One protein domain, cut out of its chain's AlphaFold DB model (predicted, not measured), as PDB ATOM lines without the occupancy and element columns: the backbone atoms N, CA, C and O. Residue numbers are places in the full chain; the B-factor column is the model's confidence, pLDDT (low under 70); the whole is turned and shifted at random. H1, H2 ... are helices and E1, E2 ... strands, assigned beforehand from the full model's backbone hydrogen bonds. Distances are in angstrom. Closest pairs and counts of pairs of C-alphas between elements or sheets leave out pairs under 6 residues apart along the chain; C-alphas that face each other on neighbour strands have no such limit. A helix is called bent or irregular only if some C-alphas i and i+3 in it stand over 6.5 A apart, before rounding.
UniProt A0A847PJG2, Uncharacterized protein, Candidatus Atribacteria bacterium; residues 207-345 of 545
ATOM      1  N   VAL A 207     -60.936 -58.430 -27.787       87.50
ATOM      2  CA  VAL A 207     -61.738 -57.268 -28.183       87.50
ATOM      3  C   VAL A 207     -61.997 -56.366 -26.978       87.50
ATOM      4  O   VAL A 207     -62.491 -56.810 -25.939       87.50
ATOM      5  N   ILE A 208     -61.668 -55.088 -27.130       89.62
ATOM      6  CA  ILE A 208     -61.924 -54.016 -26.174       89.62
ATOM      7  C   ILE A 208     -63.099 -53.198 -26.699       89.62
ATOM      8  O   ILE A 208     -62.982 -52.512 -27.720       89.62
ATOM      9  N   ASP A 209     -64.218 -53.202 -25.974       91.81
ATOM     10  CA  ASP A 209     -65.271 -52.210 -26.191       91.81
ATOM     11  C   ASP A 209     -64.820 -50.855 -25.636       91.81
ATOM     12  O   ASP A 209     -65.185 -50.419 -24.547       91.81
ATOM     13  N   HIS A 210     -63.941 -50.212 -26.398       91.38
ATOM     14  CA  HIS A 210     -63.308 -48.953 -26.046       91.38
ATOM     15  C   HIS A 210     -64.334 -47.839 -25.790       91.38
ATOM     16  O   HIS A 210     -64.099 -46.985 -24.942       91.38
ATOM     17  N   VAL A 211     -65.495 -47.856 -26.453       92.69
ATOM     18  CA  VAL A 211     -66.561 -46.878 -26.199       92.69
ATOM     19  C   VAL A 211     -67.170 -47.106 -24.819       92.69
ATOM     20  O   VAL A 211     -67.304 -46.150 -24.053       92.69
ATOM     21  N   LEU A 212     -67.521 -48.347 -24.473       94.50
ATOM     22  CA  LEU A 212     -68.054 -48.659 -23.144       94.50
ATOM     23  C   LEU A 212     -67.023 -48.408 -22.039       94.50
ATOM     24  O   LEU A 212     -67.362 -47.792 -21.029       94.50
ATOM     25  N   GLU A 213     -65.773 -48.831 -22.230       95.75
ATOM     26  CA  GLU A 213     -64.711 -48.669 -21.233       95.75
ATOM     27  C   GLU A 213     -64.398 -47.194 -20.964       95.75
ATOM     28  O   GLU A 213     -64.363 -46.771 -19.807       95.75
ATOM     29  N   ILE A 214     -64.246 -46.371 -22.006       97.44
ATOM     30  CA  ILE A 214     -63.960 -44.941 -21.831       97.44
ATOM     31  C   ILE A 214     -65.140 -44.219 -21.175       97.44
ATOM     32  O   ILE A 214     -64.931 -43.445 -20.239       97.44
ATOM     33  N   ASN A 215     -66.381 -44.524 -21.567       96.69
ATOM     34  CA  ASN A 215     -67.557 -43.970 -20.891       96.69
ATOM     35  C   ASN A 215     -67.638 -44.401 -19.418       96.69
ATOM     36  O   ASN A 215     -67.967 -43.581 -18.563       96.69
ATOM     37  N   ARG A 216     -67.304 -45.658 -19.097       97.44
ATOM     38  CA  ARG A 216     -67.288 -46.165 -17.717       97.44
ATOM     39  C   ARG A 216     -66.245 -45.451 -16.856       97.44
ATOM     40  O   ARG A 216     -66.537 -45.113 -15.710       97.44
ATOM     41  N   VAL A 217     -65.038 -45.235 -17.381       97.75
ATOM     42  CA  VAL A 217     -63.923 -44.651 -16.615       97.75
ATOM     43  C   VAL A 217     -64.088 -43.141 -16.420       97.75
ATOM     44  O   VAL A 217     -63.831 -42.639 -15.314       97.75
ATOM     45  N   LEU A 218     -64.502 -42.419 -17.470       97.75
ATOM     46  CA  LEU A 218     -64.576 -40.954 -17.470       97.75
ATOM     47  C   LEU A 218     -65.940 -40.423 -17.023       97.75
ATOM     48  O   LEU A 218     -65.984 -39.386 -16.357       97.75
ATOM     49  N   GLY A 219     -67.030 -41.118 -17.365       95.81
ATOM     50  CA  GLY A 219     -68.400 -40.698 -17.079       95.81
ATOM     51  C   GLY A 219     -68.647 -39.244 -17.484       95.81
ATOM     52  O   GLY A 219     -68.367 -38.836 -18.610       95.81
ATOM     53  N   ASP A 220     -69.095 -38.437 -16.526       95.06
ATOM     54  CA  ASP A 220     -69.395 -37.019 -16.739       95.06
ATOM     55  C   ASP A 220     -68.175 -36.163 -17.119       95.06
ATOM     56  O   ASP A 220     -68.363 -35.049 -17.608       95.06
ATOM     57  N   GLY A 221     -66.943 -36.648 -16.926       96.75
ATOM     58  CA  GLY A 221     -65.713 -35.946 -17.314       96.75
ATOM     59  C   GLY A 221     -65.423 -35.959 -18.820       96.75
ATOM     60  O   GLY A 221     -64.605 -35.160 -19.288       96.75
ATOM     61  N   LEU A 222     -66.095 -36.832 -19.577       97.88
ATOM     62  CA  LEU A 222     -65.941 -36.952 -21.024       97.88
ATOM     63  C   LEU A 222     -66.712 -35.841 -21.749       97.88
ATOM     64  O   LEU A 222     -67.907 -35.650 -21.515       97.88
ATOM     65  N   GLU A 223     -66.027 -35.121 -22.638       97.12
ATOM     66  CA  GLU A 223     -66.655 -34.180 -23.574       97.12
ATOM     67  C   GLU A 223     -67.058 -34.893 -24.866       97.12
ATOM     68  O   GLU A 223     -68.196 -34.785 -25.311       97.12
ATOM     69  N   SER A 224     -66.130 -35.639 -25.464       96.69
ATOM     70  CA  SER A 224     -66.362 -36.418 -26.681       96.69
ATOM     71  C   SER A 224     -65.284 -37.493 -26.821       96.69
ATOM     72  O   SER A 224     -64.216 -37.405 -26.203       96.69
ATOM     73  N   PHE A 225     -65.549 -38.514 -27.632       95.75
ATOM     74  CA  PHE A 225     -64.626 -39.618 -27.859       95.75
ATOM     75  C   PHE A 225     -64.669 -40.096 -29.309       95.75
ATOM     76  O   PHE A 225     -65.711 -40.520 -29.803       95.75
ATOM     77  N   PHE A 226     -63.508 -40.074 -29.958       94.19
ATOM     78  CA  PHE A 226     -63.287 -40.641 -31.284       94.19
ATOM     79  C   PHE A 226     -61.940 -41.331 -31.274       94.19
ATOM     80  O   PHE A 226     -60.923 -40.646 -31.339       94.19
ATOM     81  N   PHE A 227     -61.917 -42.659 -31.180       93.25
ATOM     82  CA  PHE A 227     -60.666 -43.407 -31.094       93.25
ATOM     83  C   PHE A 227     -59.645 -42.955 -32.166       93.25
ATOM     84  O   PHE A 227     -60.025 -42.834 -33.334       93.25
ATOM     85  N   PRO A 228     -58.372 -42.692 -31.797       95.62
ATOM     86  CA  PRO A 228     -57.762 -42.858 -30.466       95.62
ATOM     87  C   PRO A 228     -57.912 -41.650 -29.515       95.62
ATOM     88  O   PRO A 228     -57.320 -41.631 -28.443       95.62
ATOM     89  N   ASN A 229     -58.666 -40.623 -29.888       97.44
ATOM     90  CA  ASN A 229     -58.746 -39.327 -29.216       97.44
ATOM     91  C   ASN A 229     -59.854 -39.263 -28.156       97.44
ATOM     92  O   ASN A 229     -61.040 -39.428 -28.455       97.44
ATOM     93  N   VAL A 230     -59.471 -38.924 -26.927       98.31
ATOM     94  CA  VAL A 230     -60.367 -38.621 -25.805       98.31
ATOM     95  C   VAL A 230     -60.345 -37.119 -25.540       98.31
ATOM     96  O   VAL A 230     -59.278 -36.538 -25.347       98.31
ATOM     97  N   TYR A 231     -61.521 -36.494 -25.483       98.19
ATOM     98  CA  TYR A 231     -61.671 -35.069 -25.188       98.19
ATOM     99  C   TYR A 231     -62.291 -34.886 -23.804       98.19
ATOM    100  O   TYR A 231     -63.327 -35.478 -23.492       98.19
ATOM    101  N   LEU A 232     -61.661 -34.065 -22.966       97.94
ATOM    102  CA  LEU A 232     -62.053 -33.849 -21.573       97.94
ATOM    103  C   LEU A 232     -62.803 -32.530 -21.394       97.94
ATOM    104  O   LEU A 232     -62.469 -31.515 -22.012       97.94
ATOM    105  N   LYS A 233     -63.757 -32.505 -20.460       97.06
ATOM    106  CA  LYS A 233     -64.385 -31.246 -20.023       97.06
ATOM    107  C   LYS A 233     -63.418 -30.367 -19.233       97.06
ATOM    108  O   LYS A 233     -63.343 -29.166 -19.481       97.06
ATOM    109  N   ASP A 234     -62.658 -30.972 -18.319       96.69
ATOM    110  CA  ASP A 234     -61.628 -30.298 -17.525       96.69
ATOM    111  C   ASP A 234     -60.230 -30.789 -17.917       96.69
ATOM    112  O   ASP A 234     -59.857 -31.942 -17.687       96.69
ATOM    113  N   LEU A 235     -59.438 -29.883 -18.489       95.25
ATOM    114  CA  LEU A 235     -58.081 -30.168 -18.950       95.25
ATOM    115  C   LEU A 235     -57.102 -30.425 -17.801       95.25
ATOM    116  O   LEU A 235     -56.057 -31.031 -18.029       95.25
ATOM    117  N   ASN A 236     -57.416 -30.006 -16.574       96.62
ATOM    118  CA  ASN A 236     -56.556 -30.246 -15.413       96.62
ATOM    119  C   ASN A 236     -56.558 -31.715 -14.969       96.62
ATOM    120  O   ASN A 236     -55.696 -32.122 -14.197       96.62
ATOM    121  N   LEU A 237     -57.496 -32.522 -15.475       97.44
ATOM    122  CA  LEU A 237     -57.653 -33.930 -15.112       97.44
ATOM    123  C   LEU A 237     -56.993 -34.901 -16.102       97.44
ATOM    124  O   LEU A 237     -57.185 -36.111 -15.974       97.44
ATOM    125  N   LYS A 238     -56.204 -34.407 -17.069       97.69
ATOM    126  CA  LYS A 238     -55.507 -35.249 -18.061       97.69
ATOM    127  C   LYS A 238     -54.685 -36.360 -17.414       97.69
ATOM    128  O   LYS A 238     -54.877 -37.520 -17.756       97.69
ATOM    129  N   GLU A 239     -53.819 -36.022 -16.457       97.56
ATOM    130  CA  GLU A 239     -52.973 -37.012 -15.781       97.56
ATOM    131  C   GLU A 239     -53.805 -38.070 -15.052       97.56
ATOM    132  O   GLU A 239     -53.581 -39.268 -15.225       97.56
ATOM    133  N   TYR A 240     -54.792 -37.616 -14.276       97.62
ATOM    134  CA  TYR A 240     -55.679 -38.485 -13.513       97.62
ATOM    135  C   TYR A 240     -56.388 -39.495 -14.422       97.62
ATOM    136  O   TYR A 240     -56.336 -40.698 -14.167       97.62
ATOM    137  N   TYR A 241     -57.015 -39.027 -15.506       98.50
ATOM    138  CA  TYR A 241     -57.730 -39.916 -16.417       98.50
ATOM    139  C   TYR A 241     -56.791 -40.790 -17.249       98.50
ATOM    140  O   TYR A 241     -57.104 -41.959 -17.447       98.50
ATOM    141  N   ALA A 242     -55.633 -40.284 -17.679       98.50
ATOM    142  CA  ALA A 242     -54.653 -41.076 -18.419       98.50
ATOM    143  C   ALA A 242     -54.188 -42.302 -17.612       98.50
ATOM    144  O   ALA A 242     -54.181 -43.414 -18.142       98.50
ATOM    145  N   GLN A 243     -53.885 -42.122 -16.321       98.19
ATOM    146  CA  GLN A 243     -53.541 -43.220 -15.409       98.19
ATOM    147  C   GLN A 243     -54.725 -44.157 -15.163       98.19
ATOM    148  O   GLN A 243     -54.597 -45.375 -15.269       98.19
ATOM    149  N   LYS A 244     -55.897 -43.591 -14.863       98.06
ATOM    150  CA  LYS A 244     -57.092 -44.374 -14.540       98.06
ATOM    151  C   LYS A 244     -57.524 -45.276 -15.700       98.06
ATOM    152  O   LYS A 244     -57.904 -46.417 -15.468       98.06
ATOM    153  N   ILE A 245     -57.433 -44.794 -16.944       98.31
ATOM    154  CA  ILE A 245     -57.753 -45.585 -18.142       98.31
ATOM    155  C   ILE A 245     -56.865 -46.831 -18.213       98.31
ATOM    156  O   ILE A 245     -57.399 -47.929 -18.333       98.31
ATOM    157  N   VAL A 246     -55.539 -46.705 -18.109       97.44
ATOM    158  CA  VAL A 246     -54.646 -47.876 -18.223       97.44
ATOM    159  C   VAL A 246     -54.736 -48.817 -17.018       97.44
ATOM    160  O   VAL A 246     -54.502 -50.011 -17.156       97.44
ATOM    161  N   GLN A 247     -55.118 -48.309 -15.843       97.44
ATOM    162  CA  GLN A 247     -55.303 -49.121 -14.635       97.44
ATOM    163  C   GLN A 247     -56.621 -49.903 -14.622       97.44
ATOM    164  O   GLN A 247     -56.685 -50.996 -14.062       97.44
ATOM    165  N   GLU A 248     -57.687 -49.337 -15.190       97.12
ATOM    166  CA  GLU A 248     -59.029 -49.924 -15.123       97.12
ATOM    167  C   GLU A 248     -59.473 -50.614 -16.416       97.12
ATOM    168  O   GLU A 248     -60.537 -51.231 -16.424       97.12
ATOM    169  N   THR A 249     -58.716 -50.498 -17.507       96.00
ATOM    170  CA  THR A 249     -59.080 -51.042 -18.824       96.00
ATOM    171  C   THR A 249     -57.944 -51.881 -19.409       96.00
ATOM    172  O   THR A 249     -56.898 -52.053 -18.792       96.00
ATOM    173  N   LYS A 250     -58.151 -52.419 -20.614       94.56
ATOM    174  CA  LYS A 250     -57.118 -53.137 -21.380       94.56
ATOM    175  C   LYS A 250     -56.391 -52.253 -22.404       94.56
ATOM    176  O   LYS A 250     -55.731 -52.776 -23.291       94.56
ATOM    177  N   ILE A 251     -56.559 -50.930 -22.336       96.44
ATOM    178  CA  ILE A 251     -55.812 -49.995 -23.184       96.44
ATOM    179  C   ILE A 251     -54.333 -50.042 -22.781       96.44
ATOM    180  O   ILE A 251     -54.016 -49.866 -21.606       96.44
ATOM    181  N   ASP A 252     -53.440 -50.261 -23.748       96.25
ATOM    182  CA  ASP A 252     -52.015 -50.497 -23.480       96.25
ATOM    183  C   ASP A 252     -51.283 -49.228 -23.044       96.25
ATOM    184  O   ASP A 252     -50.485 -49.260 -22.105       96.25
ATOM    185  N   PHE A 253     -51.561 -48.110 -23.723       98.25
ATOM    186  CA  PHE A 253     -50.993 -46.819 -23.358       98.25
ATOM    187  C   PHE A 253     -51.994 -45.681 -23.477       98.25
ATOM    188  O   PHE A 253     -52.863 -45.659 -24.353       98.25
ATOM    189  N   THR A 254     -51.792 -44.675 -22.637       98.69
ATOM    190  CA  THR A 254     -52.363 -43.339 -22.802       98.69
ATOM    191  C   THR A 254     -51.243 -42.326 -22.960       98.69
ATOM    192  O   THR A 254     -50.189 -42.486 -22.352       98.69
ATOM    193  N   PHE A 255     -51.464 -41.273 -23.745       98.75
ATOM    194  CA  PHE A 255     -50.529 -40.158 -23.912       98.75
ATOM    195  C   PHE A 255     -51.252 -38.816 -23.867       98.75
ATOM    196  O   PHE A 255     -52.367 -38.699 -24.365       98.75
ATOM    197  N   TYR A 256     -50.617 -37.783 -23.319       98.56
ATOM    198  CA  TYR A 256     -51.129 -36.412 -23.357       98.56
ATOM    199  C   TYR A 256     -50.000 -35.380 -23.297       98.56
ATOM    200  O   TYR A 256     -48.912 -35.657 -22.787       98.56
ATOM    201  N   LYS A 257     -50.273 -34.162 -23.779       97.12
ATOM    202  CA  LYS A 257     -49.404 -32.994 -23.556       97.12
ATOM    203  C   LYS A 257     -49.640 -32.376 -22.182       97.12
ATOM    204  O   LYS A 257     -50.786 -32.058 -21.837       97.12
ATOM    205  N   GLU A 258     -48.552 -32.178 -21.443       95.25
ATOM    206  CA  GLU A 258     -48.529 -31.584 -20.105       95.25
ATOM    207  C   GLU A 258     -49.080 -30.148 -20.115       95.25
ATOM    208  O   GLU A 258     -48.801 -29.344 -21.011       95.25
ATOM    209  N   ASN A 259     -49.867 -29.797 -19.097       91.00
ATOM    210  CA  ASN A 259     -50.468 -28.469 -19.031       91.00
ATOM    211  C   ASN A 259     -49.409 -27.417 -18.677       91.00
ATOM    212  O   ASN A 259     -48.705 -27.529 -17.680       91.00
ATOM    213  N   GLY A 260     -49.310 -26.367 -19.496       89.44
ATOM    214  CA  GLY A 260     -48.312 -25.306 -19.321       89.44
ATOM    215  C   GLY A 260     -46.897 -25.670 -19.791       89.44
ATOM    216  O   GLY A 260     -46.035 -24.796 -19.782       89.44
ATOM    217  N   TYR A 261     -46.672 -26.905 -20.253       92.81
ATOM    218  CA  TYR A 261     -45.389 -27.383 -20.779       92.81
ATOM    219  C   TYR A 261     -45.610 -28.106 -22.123       92.81
ATOM    220  O   TYR A 261     -45.594 -29.335 -22.171       92.81
ATOM    221  N   PRO A 262     -45.845 -27.362 -23.224       89.94
ATOM    222  CA  PRO A 262     -46.228 -27.933 -24.524       89.94
ATOM    223  C   PRO A 262     -45.162 -28.843 -25.155       89.94
ATOM    224  O   PRO A 262     -45.496 -29.650 -26.030       89.94
ATOM    225  N   ASP A 263     -43.923 -28.730 -24.674       96.50
ATOM    226  CA  ASP A 263     -42.749 -29.482 -25.122       96.50
ATOM    227  C   ASP A 263     -42.599 -30.820 -24.374       96.50
ATOM    228  O   ASP A 263     -41.610 -31.532 -24.542       96.50
ATOM    229  N   ILE A 264     -43.562 -31.169 -23.507       98.06
ATOM    230  CA  ILE A 264     -43.567 -32.405 -22.723       98.06
ATOM    231  C   ILE A 264     -44.835 -33.204 -23.024       98.06
ATOM    232  O   ILE A 264     -45.957 -32.769 -22.755       98.06
ATOM    233  N   VAL A 265     -44.641 -34.424 -23.519       98.56
ATOM    234  CA  VAL A 265     -45.678 -35.456 -23.585       98.56
ATOM    235  C   VAL A 265     -45.413 -36.477 -22.491       98.56
ATOM    236  O   VAL A 265     -44.292 -36.958 -22.325       98.56
ATOM    237  N   ARG A 266     -46.457 -36.830 -21.747       98.50
ATOM    238  CA  ARG A 266     -46.432 -37.945 -20.802       98.50
ATOM    239  C   ARG A 266     -47.266 -39.080 -21.345       98.50
ATOM    240  O   ARG A 266     -48.313 -38.835 -21.940       98.50
ATOM    241  N   GLY A 267     -46.825 -40.301 -21.093       98.38
ATOM    242  CA  GLY A 267     -47.640 -41.478 -21.300       98.38
ATOM    243  C   GLY A 267     -47.583 -42.431 -20.125       98.38
ATOM    244  O   GLY A 267     -46.643 -42.397 -19.334       98.38
ATOM    245  N   TYR A 268     -48.605 -43.266 -20.014       98.50
ATOM    246  CA  TYR A 268     -48.731 -44.267 -18.964       98.50
ATOM    247  C   TYR A 268     -49.045 -45.616 -19.599       98.50
ATOM    248  O   TYR A 268     -49.805 -45.677 -20.563       98.50
ATOM    249  N   SER A 269     -48.461 -46.667 -19.038       97.06
ATOM    250  CA  SER A 269     -48.915 -48.057 -19.117       97.06
ATOM    251  C   SER A 269     -49.251 -48.530 -17.696       97.06
ATOM    252  O   SER A 269     -49.183 -47.748 -16.744       97.06
ATOM    253  N   ILE A 270     -49.591 -49.809 -17.526       93.94
ATOM    254  CA  ILE A 270     -49.903 -50.374 -16.207       93.94
ATOM    255  C   ILE A 270     -48.756 -50.216 -15.184       93.94
ATOM    256  O   ILE A 270     -49.024 -49.886 -14.031       93.94
ATOM    257  N   ASP A 271     -47.495 -50.373 -15.611       91.81
ATOM    258  CA  ASP A 271     -46.308 -50.420 -14.734       91.81
ATOM    259  C   ASP A 271     -45.234 -49.374 -15.099       91.81
ATOM    260  O   ASP A 271     -44.084 -49.446 -14.646       91.81
ATOM    261  N   SER A 272     -45.568 -48.408 -15.954       95.94
ATOM    262  CA  SER A 272     -44.597 -47.434 -16.448       95.94
ATOM    263  C   SER A 272     -45.218 -46.082 -16.738       95.94
ATOM    264  O   SER A 272     -46.369 -45.951 -17.158       95.94
ATOM    265  N   LYS A 273     -44.397 -45.056 -16.534       98.06
ATOM    266  CA  LYS A 273     -44.652 -43.699 -16.988       98.06
ATOM    267  C   LYS A 273     -43.540 -43.310 -17.943       98.06
ATOM    268  O   LYS A 273     -42.378 -43.228 -17.555       98.06
ATOM    269  N   VAL A 274     -43.910 -43.018 -19.179       97.94
ATOM    270  CA  VAL A 274     -42.999 -42.560 -20.223       97.94
ATOM    271  C   VAL A 274     -43.092 -41.051 -20.388       97.94
ATOM    272  O   VAL A 274     -44.137 -40.438 -20.164       97.94
ATOM    273  N   ILE A 275     -41.978 -40.429 -20.757       98.56
ATOM    274  CA  ILE A 275     -41.879 -38.985 -20.929       98.56
ATOM    275  C   ILE A 275     -41.133 -38.724 -22.233       98.56
ATOM    276  O   ILE A 275     -39.995 -39.159 -22.402       98.56
ATOM    277  N   PHE A 276     -41.769 -37.985 -23.137       98.50
ATOM    278  CA  PHE A 276     -41.117 -37.415 -24.308       98.50
ATOM    279  C   PHE A 276     -40.934 -35.925 -24.072       98.50
ATOM    280  O   PHE A 276     -41.879 -35.227 -23.703       98.50
ATOM    281  N   GLN A 277     -39.715 -35.446 -24.258       98.38
ATOM    282  CA  GLN A 277     -39.394 -34.028 -24.161       98.38
ATOM    283  C   GLN A 277     -38.859 -33.577 -25.501       98.38
ATOM    284  O   GLN A 277     -38.033 -34.287 -26.064       98.38
ATOM    285  N   GLU A 278     -39.295 -32.427 -25.989       97.69
ATOM    286  CA  GLU A 278     -38.754 -31.778 -27.181       97.69
ATOM    287  C   GLU A 278     -37.799 -30.648 -26.771       97.69
ATOM    288  O   GLU A 278     -37.994 -29.982 -25.752       97.69
ATOM    289  N   ASN A 279     -36.717 -30.466 -27.525       94.75
ATOM    290  CA  ASN A 279     -35.900 -29.266 -27.437       94.75
ATOM    291  C   ASN A 279     -36.388 -28.254 -28.485       94.75
ATOM    292  O   ASN A 279     -37.028 -28.618 -29.464       94.75
ATOM    293  N   GLY A 280     -36.035 -26.977 -28.338       89.44
ATOM    294  CA  GLY A 280     -36.423 -25.940 -29.309       89.44
ATOM    295  C   GLY A 280     -35.863 -26.116 -30.735       89.44
ATOM    296  O   GLY A 280     -36.010 -25.209 -31.549       89.44
ATOM    297  N   GLU A 281     -35.198 -27.236 -31.036       93.12
ATOM    298  CA  GLU A 281     -34.658 -27.606 -32.350       93.12
ATOM    299  C   GLU A 281     -35.441 -28.763 -33.007       93.12
ATOM    300  O   GLU A 281     -35.006 -29.282 -34.035       93.12
ATOM    301  N   GLY A 282     -36.564 -29.204 -32.429       92.94
ATOM    302  CA  GLY A 282     -37.360 -30.308 -32.977       92.94
ATOM    303  C   GLY A 282     -36.812 -31.704 -32.669       92.94
ATOM    304  O   GLY A 282     -37.248 -32.688 -33.269       92.94
ATOM    305  N   LYS A 283     -35.835 -31.821 -31.762       98.19
ATOM    306  CA  LYS A 283     -35.315 -33.113 -31.300       98.19
ATOM    307  C   LYS A 283     -36.042 -33.553 -30.046       98.19
ATOM    308  O   LYS A 283     -36.291 -32.752 -29.151       98.19
ATOM    309  N   ILE A 284     -36.307 -34.847 -29.949       98.50
ATOM    310  CA  ILE A 284     -37.060 -35.450 -28.857       98.50
ATOM    311  C   ILE A 284     -36.158 -36.393 -28.064       98.50
ATOM    312  O   ILE A 284     -35.395 -37.175 -28.631       98.50
ATOM    313  N   ARG A 285     -36.263 -36.328 -26.740       98.31
ATOM    314  CA  ARG A 285     -35.651 -37.254 -25.790       98.31
ATOM    315  C   ARG A 285     -36.720 -38.134 -25.150       98.31
ATOM    316  O   ARG A 285     -37.789 -37.640 -24.795       98.31
ATOM    317  N   TYR A 286     -36.400 -39.410 -24.954       98.50
ATOM    318  CA  TYR A 286     -37.209 -40.372 -24.208       98.50
ATOM    319  C   TYR A 286     -36.674 -40.546 -22.785       98.50
ATOM    320  O   TYR A 286     -35.472 -40.673 -22.580       98.50
ATOM    321  N   LEU A 287     -37.568 -40.564 -21.803       98.12
ATOM    322  CA  LEU A 287     -37.290 -40.924 -20.414       98.12
ATOM    323  C   LEU A 287     -38.424 -41.820 -19.903       98.12
ATOM    324  O   LEU A 287     -39.531 -41.796 -20.447       98.12
ATOM    325  N   PHE A 288     -38.182 -42.560 -18.824       97.69
ATOM    326  CA  PHE A 288     -39.213 -43.369 -18.181       97.69
ATOM    327  C   PHE A 288     -39.019 -43.457 -16.661       97.69
ATOM    328  O   PHE A 288     -37.911 -43.313 -16.145       97.69
ATOM    329  N   GLU A 289     -40.116 -43.702 -15.951       97.50
ATOM    330  CA  GLU A 289     -40.166 -44.092 -14.542       97.50
ATOM    331  C   GLU A 289     -40.812 -45.488 -14.467       97.50
ATOM    332  O   GLU A 289     -41.840 -45.731 -15.101       97.50
ATOM    333  N   GLY A 290     -40.225 -46.413 -13.700       95.88
ATOM    334  CA  GLY A 290     -40.679 -47.808 -13.653       95.88
ATOM    335  C   GLY A 290     -40.010 -48.660 -14.734       95.88
ATOM    336  O   GLY A 290     -38.784 -48.757 -14.760       95.88
ATOM    337  N   LYS A 291     -40.802 -49.302 -15.598       95.31
ATOM    338  CA  LYS A 291     -40.307 -50.180 -16.673       95.31
ATOM    339  C   LYS A 291     -40.071 -49.420 -17.985       95.31
ATOM    340  O   LYS A 291     -40.908 -48.626 -18.401       95.31
ATOM    341  N   ASP A 292     -38.961 -49.695 -18.669       96.19
ATOM    342  CA  ASP A 292     -38.756 -49.255 -20.057       96.19
ATOM    343  C   ASP A 292     -39.648 -50.097 -20.981       96.19
ATOM    344  O   ASP A 292     -39.299 -51.215 -21.362       96.19
ATOM    345  N   GLU A 293     -40.840 -49.590 -21.291       94.88
ATOM    346  CA  GLU A 293     -41.821 -50.322 -22.104       94.88
ATOM    347  C   GLU A 293     -41.401 -50.470 -23.563       94.88
ATOM    348  O   GLU A 293     -41.835 -51.408 -24.233       94.88
ATOM    349  N   PHE A 294     -40.543 -49.572 -24.052       96.81
ATOM    350  CA  PHE A 294     -40.078 -49.597 -25.434       96.81
ATOM    351  C   PHE A 294     -38.718 -50.275 -25.594       96.81
ATOM    352  O   PHE A 294     -38.306 -50.539 -26.720       96.81
ATOM    353  N   SER A 295     -38.057 -50.609 -24.479       96.31
ATOM    354  CA  SER A 295     -36.743 -51.266 -24.436       96.31
ATOM    355  C   SER A 295     -35.623 -50.447 -25.099       96.31
ATOM    356  O   SER A 295     -34.564 -50.983 -25.421       96.31
ATOM    357  N   TYR A 296     -35.809 -49.135 -25.278       97.50
ATOM    358  CA  TYR A 296     -34.842 -48.299 -25.994       97.50
ATOM    359  C   TYR A 296     -33.490 -48.229 -25.284       97.50
ATOM    360  O   TYR A 296     -32.456 -48.278 -25.950       97.50
ATOM    361  N   TYR A 297     -33.463 -48.152 -23.950       96.94
ATOM    362  CA  TYR A 297     -32.197 -48.101 -23.212       96.94
ATOM    363  C   TYR A 297     -31.442 -49.427 -23.279       96.94
ATOM    364  O   TYR A 297     -30.216 -49.440 -23.404       96.94
ATOM    365  N   THR A 298     -32.161 -50.554 -23.240       93.31
ATOM    366  CA  THR A 298     -31.555 -51.878 -23.443       93.31
ATOM    367  C   THR A 298     -31.064 -52.079 -24.874       93.31
ATOM    368  O   THR A 298     -30.069 -52.774 -25.073       93.31
ATOM    369  N   ASP A 299     -31.690 -51.408 -25.842       92.12
ATOM    370  CA  ASP A 299     -31.315 -51.429 -27.261       92.12
ATOM    371  C   ASP A 299     -30.202 -50.417 -27.610       92.12
ATOM    372  O   ASP A 299     -29.762 -50.342 -28.757       92.12
ATOM    373  N   GLY A 300     -29.693 -49.670 -26.620       93.12
ATOM    374  CA  GLY A 300     -28.495 -48.836 -26.745       93.12
ATOM    375  C   GLY A 300     -28.717 -47.324 -26.679       93.12
ATOM    376  O   GLY A 300     -27.727 -46.591 -26.684       93.12
ATOM    377  N   TYR A 301     -29.957 -46.844 -26.556       97.69
ATOM    378  CA  TYR A 301     -30.260 -45.425 -26.336       97.69
ATOM    379  C   TYR A 301     -29.669 -44.917 -25.008       97.69
ATOM    380  O   TYR A 301     -29.797 -45.587 -23.984       97.69
ATOM    381  N   GLN A 302     -29.044 -43.733 -24.990       95.81
ATOM    382  CA  GLN A 302     -28.389 -43.179 -23.788       95.81
ATOM    383  C   GLN A 302     -29.076 -41.916 -23.242       95.81
ATOM    384  O   GLN A 302     -28.518 -41.213 -22.396       95.81
ATOM    385  N   GLY A 303     -30.305 -41.621 -23.676       96.19
ATOM    386  CA  GLY A 303     -31.027 -40.417 -23.253       96.19
ATOM    387  C   GLY A 303     -30.633 -39.153 -24.022       96.19
ATOM    388  O   GLY A 303     -30.870 -38.044 -23.539       96.19
ATOM    389  N   GLU A 304     -30.010 -39.289 -25.193       97.25
ATOM    390  CA  GLU A 304     -29.693 -38.171 -26.080       97.25
ATOM    391  C   GLU A 304     -30.927 -37.558 -26.770       97.25
ATOM    392  O   GLU A 304     -31.989 -38.170 -26.893       97.25
ATOM    393  N   TRP A 305     -30.785 -36.316 -27.234       98.38
ATOM    394  CA  TRP A 305     -31.791 -35.630 -28.045       98.38
ATOM    395  C   TRP A 305     -31.662 -36.063 -29.504       98.38
ATOM    396  O   TRP A 305     -30.634 -35.789 -30.126       98.38
ATOM    397  N   LEU A 306     -32.706 -36.685 -30.052       98.56
ATOM    398  CA  LEU A 306     -32.710 -37.213 -31.417       98.56
ATOM    399  C   LEU A 306     -33.805 -36.552 -32.256       98.56
ATOM    400  O   LEU A 306     -34.933 -36.371 -31.805       98.56
ATOM    401  N   SER A 307     -33.478 -36.201 -33.492       98.25
ATOM    402  CA  SER A 307     -34.457 -35.848 -34.524       98.25
ATOM    403  C   SER A 307     -35.344 -37.048 -34.886       98.25
ATOM    404  O   SER A 307     -35.048 -38.190 -34.528       98.25
ATOM    405  N   ALA A 308     -36.430 -36.803 -35.621       97.56
ATOM    406  CA  ALA A 308     -37.326 -37.866 -36.080       97.56
ATOM    407  C   ALA A 308     -36.595 -38.949 -36.902       97.56
ATOM    408  O   ALA A 308     -36.840 -40.139 -36.707       97.56
ATOM    409  N   ASP A 309     -35.663 -38.556 -37.773       97.94
ATOM    410  CA  ASP A 309     -34.862 -39.488 -38.578       97.94
ATOM    411  C   ASP A 309     -33.863 -40.278 -37.727       97.94
ATOM    412  O   ASP A 309     -33.743 -41.492 -37.886       97.94
ATOM    413  N   GLU A 310     -33.184 -39.623 -36.780       98.12
ATOM    414  CA  GLU A 310     -32.270 -40.303 -35.853       98.12
ATOM    415  C   GLU A 310     -33.018 -41.334 -34.985       98.12
ATOM    416  O   GLU A 310     -32.521 -42.443 -34.779       98.12
ATOM    417  N   TRP A 311     -34.242 -41.015 -34.543       98.31
ATOM    418  CA  TRP A 311     -35.126 -41.961 -33.852       98.31
ATOM    419  C   TRP A 311     -35.466 -43.172 -34.720       98.31
ATOM    420  O   TRP A 311     -35.370 -44.305 -34.241       98.31
ATOM    421  N   LEU A 312     -35.853 -42.957 -35.979       98.19
ATOM    422  CA  LEU A 312     -36.160 -44.046 -36.905       98.19
ATOM    423  C   LEU A 312     -34.931 -44.931 -37.142       98.19
ATOM    424  O   LEU A 312     -35.035 -46.147 -37.010       98.19
ATOM    425  N   ILE A 313     -33.756 -44.351 -37.393       97.75
ATOM    426  CA  ILE A 313     -32.504 -45.105 -37.570       97.75
ATOM    427  C   ILE A 313     -32.209 -45.984 -36.350       97.75
ATOM    428  O   ILE A 313     -31.911 -47.170 -36.505       97.75
ATOM    429  N   LEU A 314     -32.318 -45.419 -35.143       97.69
ATOM    430  CA  LEU A 314     -32.032 -46.124 -33.894       97.69
ATOM    431  C   LEU A 314     -33.009 -47.283 -33.646       97.69
ATOM    432  O   LEU A 314     -32.605 -48.353 -33.200       97.69
ATOM    433  N   THR A 315     -34.294 -47.079 -33.943       97.94
ATOM    434  CA  THR A 315     -35.379 -47.965 -33.486       97.94
ATOM    435  C   THR A 315     -36.035 -48.787 -34.596       97.94
ATOM    436  O   THR A 315     -36.931 -49.574 -34.307       97.94
ATOM    437  N   ARG A 316     -35.582 -48.695 -35.855       96.94
ATOM    438  CA  ARG A 316     -36.190 -49.393 -37.013       96.94
ATOM    439  C   ARG A 316     -36.325 -50.914 -36.867       96.94
ATOM    440  O   ARG A 316     -37.141 -51.519 -37.550       96.94
ATOM    441  N   LYS A 317     -35.512 -51.541 -36.011       96.31
ATOM    442  CA  LYS A 317     -35.549 -52.988 -35.718       96.31
ATOM    443  C   LYS A 317     -36.256 -53.335 -34.403       96.31
ATOM    444  O   LYS A 317     -36.366 -54.516 -34.088       96.31
ATOM    445  N   SER A 318     -36.679 -52.334 -33.633       96.50
ATOM    446  CA  SER A 318     -37.426 -52.525 -32.392       96.50
ATOM    447  C   SER A 318     -38.878 -52.890 -32.700       96.50
ATOM    448  O   SER A 318     -39.415 -52.523 -33.745       96.50
ATOM    449  N   LYS A 319     -39.538 -53.541 -31.737       96.38
ATOM    450  CA  LYS A 319     -40.997 -53.709 -31.735       96.38
ATOM    451  C   LYS A 319     -41.722 -52.358 -31.770       96.38
ATOM    452  O   LYS A 319     -42.852 -52.300 -32.233       96.38
ATOM    453  N   PHE A 320     -41.096 -51.293 -31.274       97.75
ATOM    454  CA  PHE A 320     -41.683 -49.960 -31.159       97.75
ATOM    455  C   PHE A 320     -40.858 -48.944 -31.962       97.75
ATOM    456  O   PHE A 320     -39.987 -48.278 -31.417       97.75
ATOM    457  N   PRO A 321     -41.066 -48.832 -33.279       97.88
ATOM    458  CA  PRO A 321     -40.265 -47.957 -34.126       97.88
ATOM    459  C   PRO A 321     -40.701 -46.490 -33.998       97.88
ATOM    460  O   PRO A 321     -41.851 -46.135 -34.250       97.88
ATOM    461  N   ALA A 322     -39.752 -45.632 -33.622       98.00
ATOM    462  CA  ALA A 322     -39.841 -44.175 -33.519       98.00
ATOM    463  C   ALA A 322     -41.137 -43.650 -32.870       98.00
ATOM    464  O   ALA A 322     -41.703 -42.641 -33.298       98.00
ATOM    465  N   VAL A 323     -41.592 -44.305 -31.798       98.44
ATOM    466  CA  VAL A 323     -42.782 -43.880 -31.041       98.44
ATOM    467  C   VAL A 323     -42.688 -42.425 -30.552       98.44
ATOM    468  O   VAL A 323     -43.683 -41.713 -30.713       98.44
ATOM    469  N   PRO A 324     -41.545 -41.930 -30.013       98.31
ATOM    470  CA  PRO A 324     -41.469 -40.565 -29.494       98.31
ATOM    471  C   PRO A 324     -41.850 -39.480 -30.516       98.31
ATOM    472  O   PRO A 324     -42.800 -38.748 -30.238       98.31
ATOM    473  N   PRO A 325     -41.213 -39.369 -31.704       98.00
ATOM    474  CA  PRO A 325     -41.618 -38.372 -32.696       98.00
ATOM    475  C   PRO A 325     -43.023 -38.606 -33.259       98.00
ATOM    476  O   PRO A 325     -43.728 -37.638 -33.530       98.00
ATOM    477  N   ASN A 326     -43.472 -39.858 -33.385       97.38
ATOM    478  CA  ASN A 326     -44.779 -40.163 -33.967       97.38
ATOM    479  C   ASN A 326     -45.939 -39.695 -33.063       97.38
ATOM    480  O   ASN A 326     -46.838 -38.977 -33.508       97.38
ATOM    481  N   ILE A 327     -45.872 -40.031 -31.767       98.38
ATOM    482  CA  ILE A 327     -46.856 -39.611 -30.757       98.38
ATOM    483  C   ILE A 327     -46.767 -38.111 -30.481       98.38
ATOM    484  O   ILE A 327     -47.798 -37.443 -30.370       98.38
ATOM    485  N   PHE A 328     -45.553 -37.563 -30.380       97.88
ATOM    486  CA  PHE A 328     -45.373 -36.135 -30.134       97.88
ATOM    487  C   PHE A 328     -45.925 -35.291 -31.288       97.88
ATOM    488  O   PHE A 328     -46.640 -34.314 -31.045       97.88
ATOM    489  N   GLY A 329     -45.654 -35.690 -32.534       96.25
ATOM    490  CA  GLY A 329     -46.230 -35.065 -33.723       96.25
ATOM    491  C   GLY A 329     -47.755 -35.132 -33.707       96.25
ATOM    492  O   GLY A 329     -48.414 -34.106 -33.857       96.25
ATOM    493  N   PHE A 330     -48.331 -36.304 -33.414       97.50
ATOM    494  CA  PHE A 330     -49.785 -36.479 -33.367       97.50
ATOM    495  C   PHE A 330     -50.450 -35.567 -32.328       97.50
ATOM    496  O   PHE A 330     -51.367 -34.821 -32.655       97.50
ATOM    497  N   LEU A 331     -49.936 -35.543 -31.096       97.50
ATOM    498  CA  LEU A 331     -50.431 -34.664 -30.028       97.50
ATOM    499  C   LEU A 331     -50.141 -33.172 -30.264       97.50
ATOM    500  O   LEU A 331     -50.660 -32.321 -29.542       97.50
ATOM    501  N   SER A 332     -49.288 -32.834 -31.233       95.50
ATOM    502  CA  SER A 332     -49.063 -31.451 -31.668       95.50
ATOM    503  C   SER A 332     -50.105 -30.985 -32.690       95.50
ATOM    504  O   SER A 332     -50.211 -29.786 -32.946       95.50
ATOM    505  N   ASN A 333     -50.913 -31.899 -33.234       95.81
ATOM    506  CA  ASN A 333     -52.028 -31.554 -34.099       95.81
ATOM    507  C   ASN A 333     -53.139 -30.855 -33.301       95.81
ATOM    508  O   ASN A 333     -53.594 -31.344 -32.269       95.81
ATOM    509  N   LYS A 334     -53.652 -29.736 -33.820       94.25
ATOM    510  CA  LYS A 334     -54.713 -28.949 -33.165       94.25
ATOM    511  C   LYS A 334     -56.026 -29.706 -32.935       94.25
ATOM    512  O   LYS A 334     -56.833 -29.278 -32.115       94.25
ATOM    513  N   ASN A 335     -56.280 -30.764 -33.706       95.38
ATOM    514  CA  ASN A 335     -57.495 -31.560 -33.583       95.38
ATOM    515  C   ASN A 335     -57.327 -32.721 -32.589       95.38
ATOM    516  O   ASN A 335     -58.335 -33.344 -32.254       95.38
ATOM    517  N   ALA A 336     -56.098 -33.037 -32.157       96.56
ATOM    518  CA  ALA A 336     -55.810 -34.193 -31.313       96.56
ATOM    519  C   ALA A 336     -56.594 -34.159 -29.995       96.56
ATOM    520  O   ALA A 336     -56.942 -33.095 -29.477       96.56
ATOM    521  N   GLY A 337     -56.881 -35.349 -29.469       97.00
ATOM    522  CA  GLY A 337     -57.498 -35.515 -28.158       97.00
ATOM    523  C   GLY A 337     -56.646 -34.936 -27.032       97.00
ATOM    524  O   GLY A 337     -55.426 -34.818 -27.131       97.00
ATOM    525  N   ASP A 338     -57.304 -34.630 -25.917       97.94
ATOM    526  CA  ASP A 338     -56.631 -34.249 -24.677       97.94
ATOM    527  C   ASP A 338     -55.848 -35.424 -24.081       97.94
ATOM    528  O   ASP A 338     -54.830 -35.208 -23.424       97.94
ATOM    529  N   ILE A 339     -56.326 -36.648 -24.328       98.62
ATOM    530  CA  ILE A 339     -55.621 -37.911 -24.109       98.62
ATOM    531  C   ILE A 339     -55.737 -38.740 -25.394       98.62
ATOM    532  O   ILE A 339     -56.795 -38.789 -26.023       98.62
ATOM    533  N   VAL A 340     -54.657 -39.411 -25.769       98.44
ATOM    534  CA  VAL A 340     -54.566 -40.302 -26.924       98.44
ATOM    535  C   VAL A 340     -54.335 -41.724 -26.442       98.44
ATOM    536  O   VAL A 340     -53.476 -41.963 -25.597       98.44
ATOM    537  N   LEU A 341     -55.125 -42.654 -26.962       98.25
ATOM    538  CA  LEU A 341     -55.101 -44.066 -26.600       98.25
ATOM    539  C   LEU A 341     -54.278 -44.866 -27.608       98.25
ATOM    540  O   LEU A 341     -54.356 -44.618 -28.808       98.25
ATOM    541  N   VAL A 342     -53.552 -45.871 -27.136       97.31
ATOM    542  CA  VAL A 342     -52.884 -46.854 -27.992       97.31
ATOM    543  C   VAL A 342     -53.337 -48.247 -27.596       97.31
ATOM    544  O   VAL A 342     -53.348 -48.593 -26.414       97.31
ATOM    545  N   VAL A 343     -53.691 -49.037 -28.607       94.81
ATOM    546  CA  VAL A 343     -54.079 -50.441 -28.467       94.81
ATOM    547  C   VAL A 343     -53.183 -51.254 -29.387       94.81
ATOM    548  O   VAL A 343     -53.326 -51.193 -30.607       94.81
ATOM    549  N   ASN A 344     -52.236 -51.970 -28.796       94.56
ATOM    550  CA  ASN A 344     -51.278 -52.798 -29.507       94.56
ATOM    551  C   ASN A 344     -51.806 -54.236 -29.644       94.56
ATOM    552  O   ASN A 344     -52.519 -54.723 -28.764       94.56
ATOM    553  N   PRO A 345     -51.396 -54.972 -30.688       90.56
ATOM    554  CA  PRO A 345     -51.610 -56.415 -30.758       90.56
ATOM    555  C   PRO A 345     -51.110 -57.124 -29.480       90.56
ATOM    556  O   PRO A 345     -50.018 -56.793 -28.995       90.56
TER     557      PRO A 345
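What this domain is: This is residues 207 to 345 of the 545 residues of an uncharacterized protein of Candidatus Atribacteria bacterium (UniProt A0A847PJG2). One twisted sheet of seven strands runs through the domain, with H2 packed on one face and H4 on the other, and the sheet curls round each of these two helices. H1 covers the E1 and E2 end of the sheet, while H3 sits near the opposite edge, at E6, and only grazes the sheet. The printed part has 139 residues, with four named helices and seven named strands in the order H1 E1 E2 H2 E3 E4 E5 E6 H3 H4 E7. The sheet's order is E1 E2 E7 E3 E4 E5 E6, antiparallel throughout, and the class is mixed, helices and strands. The whole is compact, with a radius of gyration of the C-alphas of 14.8 A and spans of 42 by 31 by 23 A.

Where its parts are: Find C-alpha 210 at (-63.308, -48.953, -26.046); from there H1 runs to residue 221, 15.8 A. E1, residues 222 to 226, and E2, residues 229 to 232, follow. H2, residues 235 to 248, is 20.1 A long. Next look for E3 at 253 to 257, E4 at 264 to 268, then E5 at 272 to 278 and E6 at 284 to 290, each 19.9 A. H3 takes residues 308 to 315 and H4 residues 323 to 332. E7, residues 339 to 342, ends with C-alpha 342 at (-52.884, -46.854, -27.992).

How they stand to each other: Start at the edge strand E1, a hairpin with E2: N 231 and O 224 are 2.9 A apart. E7 is staggered, pairing with E2 (N 230 and O 339, 2.8 A) and with E3 (N 340 and O 255, 2.8 A). E3 to E6 form a meander, each strand the antiparallel neighbour of the one before; look at N 256 and O 266, 2.9 A, N 267 and O 274, 2.8 A, and N 275 and O 287, 2.8 A. E2, H2 and E3 make a split strand-helix-strand unit, two strands running the same way with E7 between them, and its crossover is right-handed. There are three layers, helices on both faces: H1 and H2 on one, H4 on the other. H2 comes closest to E3 at the C-alphas of Ala 242 and Thr 254, 5.4 A. H1, with residues 214 to 218 alone, touches H2 at a steep tilt of 39 degrees, opposite ways; the closest C-alphas, Val 217 and Ile 245, are 6.4 A apart. H3 and H4, a helical hairpin, only just touch, with 3 pairs of C-alphas within 8 A, the closest Ala 308 and Pro 325 at 5.5 A. Every O i to N i+4 pair is within hydrogen-bond range in H3 and H4, against 6 of 8 in H1 and 7 of 10 in H2. Both H1 and H2 are irregular: C-alphas 217 and 220 are 9.4 A apart, and 236 and 239 are 7.7 A apart.

The domain as a whole: The two C-alphas farthest apart, those of Asp 220 and Gly 300, are 43.7 A from each other. The printed part has no cut. The link from E6 to H3, residues 291 to 307, is long. The mean pLDDT of the printed part is 96.4, and no printed residue is under 70.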